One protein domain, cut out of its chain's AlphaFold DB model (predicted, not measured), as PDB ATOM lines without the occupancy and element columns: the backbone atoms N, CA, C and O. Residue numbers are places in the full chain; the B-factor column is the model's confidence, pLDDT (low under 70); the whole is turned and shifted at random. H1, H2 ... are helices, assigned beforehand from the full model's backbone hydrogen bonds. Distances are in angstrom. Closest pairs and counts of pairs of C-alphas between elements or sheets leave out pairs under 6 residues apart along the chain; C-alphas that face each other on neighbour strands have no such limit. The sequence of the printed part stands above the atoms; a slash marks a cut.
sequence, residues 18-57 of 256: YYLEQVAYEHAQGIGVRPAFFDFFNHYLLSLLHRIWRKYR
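What this domain is: This is residues 18 to 57 of the 256 residues of a protein of Pseudomonas putida S11 (UniProt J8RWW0). Two helices make an L: the short H1 stands at one end of the long H2, and the two meet at a corner near residues 23 to 35. Residues 39 to 57, of which 39 to 55 belong to H2, stick out as a free arm that makes the length. The printed part has 40 residues with two named helices, H1 then H2, and no named strand; it is all helix. It is extended, with a radius of gyration of the C-alphas of 14.0 A and spans of 41 by 16 by 12 A.

Where its parts are: H1, residues 18 to 29, begins at C-alpha 18 (334.685, 375.173, 168.902) and is 16.9 A long from first to last C-alpha. H2, residues 34 to 55, measures 31.5 A and ends at C-alpha 55 (353.531, 348.357, 186.429).

How they stand to each other: H1 touches H2 with residues 23 to 27 alone, and H2 touches H1 with residues 34 to 35 alone. The closest C-alphas, of Val 23 and Pro 35, are 5.8 A apart. Their lines are about perpendicular, at 77 degrees. Every O i to N i+4 pair is within hydrogen-bond range in H1, and 17 of 18 in H2.

The domain as a whole: The two C-alphas farthest apart, of Gln 29 and Arg 57, are 41.7 A apart. The link from H1 to H2 is tight. The printed part has no cut, and no printed residue is under 70 in pLDDT.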
ATOM      1  N   TYR A  18     333.951 374.074 169.545       87.12
ATOM      2  CA  TYR A  18     334.685 375.173 168.902       87.12
ATOM      3  C   TYR A  18     336.208 374.941 168.842       87.12
ATOM      4  O   TYR A  18     336.849 375.252 167.840       87.12
ATOM      5  N   TYR A  19     336.798 374.345 169.885       84.75
ATOM      6  CA  TYR A  19     338.218 373.982 169.866       84.75
ATOM      7  C   TYR A  19     338.490 372.829 168.898       84.75
ATOM      8  O   TYR A  19     339.515 372.831 168.218       84.75
ATOM      9  N   LEU A  20     337.575 371.859 168.815       84.62
ATOM     10  CA  LEU A  20     337.709 370.699 167.935       84.62
ATOM     11  C   LEU A  20     337.629 371.088 166.458       84.62
ATOM     12  O   LEU A  20     338.430 370.596 165.668       84.62
ATOM     13  N   GLU A  21     336.732 372.005 166.093       85.88
ATOM     14  CA  GLU A  21     336.621 372.532 164.727       85.88
ATOM     15  C   GLU A  21     337.901 373.251 164.292       85.88
ATOM     16  O   GLU A  21     338.406 373.011 163.195       85.88
ATOM     17  N   GLN A  22     338.479 374.076 165.172       85.44
ATOM     18  CA  GLN A  22     339.746 374.756 164.893       85.44
ATOM     19  C   GLN A  22     340.904 373.768 164.739       85.44
ATOM     20  O   GLN A  22     341.702 373.906 163.817       85.44
ATOM     21  N   VAL A  23     340.982 372.749 165.599       85.31
ATOM     22  CA  VAL A  23     342.006 371.697 165.504       85.31
ATOM     23  C   VAL A  23     341.840 370.877 164.223       85.31
ATOM     24  O   VAL A  23     342.835 370.584 163.567       85.31
ATOM     25  N   ALA A  24     340.608 370.536 163.835       83.69
ATOM     26  CA  ALA A  24     340.323 369.798 162.606       83.69
ATOM     27  C   ALA A  24     340.679 370.611 161.352       83.69
ATOM     28  O   ALA A  24     341.286 370.070 160.428       83.69
ATOM     29  N   TYR A  25     340.362 371.910 161.340       85.56
ATOM     30  CA  TYR A  25     340.723 372.821 160.253       85.56
ATOM     31  C   TYR A  25     342.244 372.986 160.122       85.56
ATOM     32  O   TYR A  25     342.791 372.802 159.033       85.56
ATOM     33  N   GLU A  26     342.934 373.265 161.234       85.81
ATOM     34  CA  GLU A  26     344.398 373.389 161.284       85.81
ATOM     35  C   GLU A  26     345.092 372.091 160.831       85.81
ATOM     36  O   GLU A  26     346.035 372.117 160.038       85.81
ATOM     37  N   HIS A  27     344.579 370.934 161.263       83.19
ATOM     38  CA  HIS A  27     345.105 369.631 160.862       83.19
ATOM     39  C   HIS A  27     344.896 369.339 159.367       83.19
ATOM     40  O   HIS A  27     345.826 368.880 158.709       83.19
ATOM     41  N   ALA A  28     343.712 369.635 158.817       84.00
ATOM     42  CA  ALA A  28     343.391 369.393 157.407       84.00
ATOM     43  C   ALA A  28     344.205 370.273 156.446       84.00
ATOM     44  O   ALA A  28     344.570 369.826 155.361       84.00
ATOM     45  N   GLN A  29     344.500 371.512 156.846       85.31
ATOM     46  CA  GLN A  29     345.301 372.442 156.049       85.31
ATOM     47  C   GLN A  29     346.812 372.269 156.267       85.31
ATOM     48  O   GLN A  29     347.605 372.856 155.536       85.31
ATOM     49  N   GLY A  30     347.232 371.485 157.267       79.94
ATOM     50  CA  GLY A  30     348.637 371.386 157.671       79.94
ATOM     51  C   GLY A  30     349.200 372.700 158.230       79.94
ATOM     52  O   GLY A  30     350.412 372.907 158.220       79.94
ATOM     53  N   ILE A  31     348.328 373.599 158.693       78.69
ATOM     54  CA  ILE A  31     348.662 374.940 159.181       78.69
ATOM     55  C   ILE A  31     348.297 374.997 160.660       78.69
ATOM     56  O   ILE A  31     347.155 374.741 161.013       78.69
ATOM     57  N   GLY A  32     349.233 375.391 161.524       76.69
ATOM     58  CA  GLY A  32     348.962 375.614 162.947       76.69
ATOM     59  C   GLY A  32     349.733 374.686 163.885       76.69
ATOM     60  O   GLY A  32     350.342 373.698 163.482       76.69
ATOM     61  N   VAL A  33     349.740 375.053 165.168       82.44
ATOM     62  CA  VAL A  33     350.547 374.400 166.218       82.44
ATOM     63  C   VAL A  33     349.663 373.646 167.218       82.44
ATOM     64  O   VAL A  33     350.160 372.814 167.975       82.44
ATOM     65  N   ARG A  34     348.343 373.881 167.225       82.56
ATOM     66  CA  ARG A  34     347.435 373.315 168.236       82.56
ATOM     67  C   ARG A  34     347.329 371.788 168.172       82.56
ATOM     68  O   ARG A  34     347.364 371.186 169.244       82.56
ATOM     69  N   PRO A  35     347.270 371.134 166.990       80.19
ATOM     70  CA  PRO A  35     347.298 369.672 166.929       80.19
ATOM     71  C   PRO A  35     348.573 369.098 167.564       80.19
ATOM     72  O   PRO A  35     348.498 368.215 168.413       80.19
ATOM     73  N   ALA A  36     349.738 369.676 167.241       82.44
ATOM     74  CA  ALA A  36     351.025 369.263 167.806       82.44
ATOM     75  C   ALA A  36     351.120 369.531 169.321       82.44
ATOM     76  O   ALA A  36     351.683 368.729 170.067       82.44
ATOM     77  N   PHE A  37     350.538 370.638 169.790       85.12
ATOM     78  CA  PHE A  37     350.440 370.959 171.210       85.12
ATOM     79  C   PHE A  37     349.585 369.933 171.962       85.12
ATOM     80  O   PHE A  37     350.017 369.422 172.991       85.12
ATOM     81  N   PHE A  38     348.405 369.572 171.446       83.81
ATOM     82  CA  PHE A  38     347.567 368.548 172.074       83.81
ATOM     83  C   PHE A  38     348.197 367.153 172.015       83.81
ATOM     84  O   PHE A  38     348.094 366.403 172.987       83.81
ATOM     85  N   ASP A  39     348.912 366.826 170.937       82.94
ATOM     86  CA  ASP A  39     349.658 365.571 170.820       82.94
ATOM     87  C   ASP A  39     350.734 365.418 171.902       82.94
ATOM     88  O   ASP A  39     350.951 364.306 172.384       82.94
ATOM     89  N   PHE A  40     351.363 366.507 172.356       86.19
ATOM     90  CA  PHE A  40     352.310 366.459 173.475       86.19
ATOM     91  C   PHE A  40     351.651 365.944 174.767       86.19
ATOM     92  O   PHE A  40     352.180 365.039 175.422       86.19
ATOM     93  N   PHE A  41     350.469 366.466 175.114       85.50
ATOM     94  CA  PHE A  41     349.724 366.013 176.294       85.50
ATOM     95  C   PHE A  41     349.186 364.594 176.115       85.50
ATOM     96  O   PHE A  41     349.331 363.774 177.025       85.50
ATOM     97  N   ASN A  42     348.630 364.281 174.941       85.31
ATOM     98  CA  ASN A  42     348.154 362.936 174.615       85.31
ATOM     99  C   ASN A  42     349.287 361.909 174.750       85.31
ATOM    100  O   ASN A  42     349.126 360.886 175.415       85.31
ATOM    101  N   HIS A  43     350.467 362.204 174.193       86.12
ATOM    102  CA  HIS A  43     351.644 361.346 174.294       86.12
ATOM    103  C   HIS A  43     352.063 361.117 175.750       86.12
ATOM    104  O   HIS A  43     352.347 359.980 176.138       86.12
ATOM    105  N   TYR A  44     352.088 362.173 176.566       88.81
ATOM    106  CA  TYR A  44     352.438 362.068 177.981       88.81
ATOM    107  C   TYR A  44     351.434 361.205 178.759       88.81
ATOM    108  O   TYR A  44     351.838 360.277 179.467       88.81
ATOM    109  N   LEU A  45     350.131 361.449 178.583       88.06
ATOM    110  CA  LEU A  45     349.063 360.698 179.246       88.06
ATOM    111  C   LEU A  45     349.062 359.224 178.835       88.06
ATOM    112  O   LEU A  45     349.039 358.349 179.701       88.06
ATOM    113  N   LEU A  46     349.173 358.932 177.538       88.38
ATOM    114  CA  LEU A  46     349.258 357.562 177.029       88.38
ATOM    115  C   LEU A  46     350.527 356.856 177.513       88.38
ATOM    116  O   LEU A  46     350.484 355.681 177.879       88.38
ATOM    117  N   SER A  47     351.650 357.572 177.591       90.56
ATOM    118  CA  SER A  47     352.896 357.037 178.147       90.56
ATOM    119  C   SER A  47     352.755 356.688 179.628       90.56
ATOM    120  O   SER A  47     353.217 355.626 180.056       90.56
ATOM    121  N   LEU A  48     352.106 357.545 180.422       92.19
ATOM    122  CA  LEU A  48     351.807 357.261 181.825       92.19
ATOM    123  C   LEU A  48     350.845 356.083 181.967       92.19
ATOM    124  O   LEU A  48     351.120 355.176 182.753       92.19
ATOM    125  N   LEU A  49     349.774 356.052 181.174       91.25
ATOM    126  CA  LEU A  49     348.810 354.957 181.163       91.25
ATOM    127  C   LEU A  49     349.502 353.631 180.846       91.25
ATOM    128  O   LEU A  49     349.337 352.664 181.585       91.25
ATOM    129  N   HIS A  50     350.338 353.594 179.807       90.94
ATOM    130  CA  HIS A  50     351.110 352.410 179.449       90.94
ATOM    131  C   HIS A  50     352.072 351.992 180.575       90.94
ATOM    132  O   HIS A  50     352.157 350.809 180.917       90.94
ATOM    133  N   ARG A  51     352.762 352.946 181.217       92.38
ATOM    134  CA  ARG A  51     353.641 352.666 182.366       92.38
ATOM    135  C   ARG A  51     352.868 352.087 183.550       92.38
ATOM    136  O   ARG A  51     353.334 351.115 184.141       92.38
ATOM    137  N   ILE A  52     351.698 352.635 183.880       93.19
ATOM    138  CA  ILE A  52     350.809 352.138 184.942       93.19
ATOM    139  C   ILE A  52     350.293 350.742 184.580       93.19
ATOM    140  O   ILE A  52     350.437 349.805 185.364       93.19
ATOM    141  N   TRP A  53     349.777 350.571 183.363       92.44
ATOM    142  CA  TRP A  53     349.279 349.301 182.841       92.44
ATOM    143  C   TRP A  53     350.338 348.197 182.928       92.44
ATOM    144  O   TRP A  53     350.034 347.083 183.368       92.44
ATOM    145  N   ARG A  54     351.592 348.521 182.582       93.38
ATOM    146  CA  ARG A  54     352.733 347.609 182.697       93.38
ATOM    147  C   ARG A  54     353.140 347.384 184.154       93.38
ATOM    148  O   ARG A  54     353.476 346.259 184.509       93.38
ATOM    149  N   LYS A  55     353.100 348.412 185.015       90.25
ATOM    150  CA  LYS A  55     353.531 348.357 186.429       90.25
ATOM    151  C   LYS A  55     352.845 347.233 187.208       90.25
ATOM    152  O   LYS A  55     353.547 346.534 187.938       90.25
ATOM    153  N   TYR A  56     351.535 347.061 187.027       89.00
ATOM    154  CA  TYR A  56     350.712 346.085 187.760       89.00
ATOM    155  C   TYR A  56     350.653 344.691 187.114       89.00
ATOM    156  O   TYR A  56     350.128 343.758 187.714       89.00
ATOM    157  N   ARG A  57     351.213 344.513 185.911       91.75
ATOM    158  CA  ARG A  57     351.231 343.224 185.203       91.75
ATOM    159  C   ARG A  57     352.588 342.557 185.340       91.75
ATOM    160  O   ARG A  57     353.477 342.736 184.508       91.75
TER     161      ARG A  57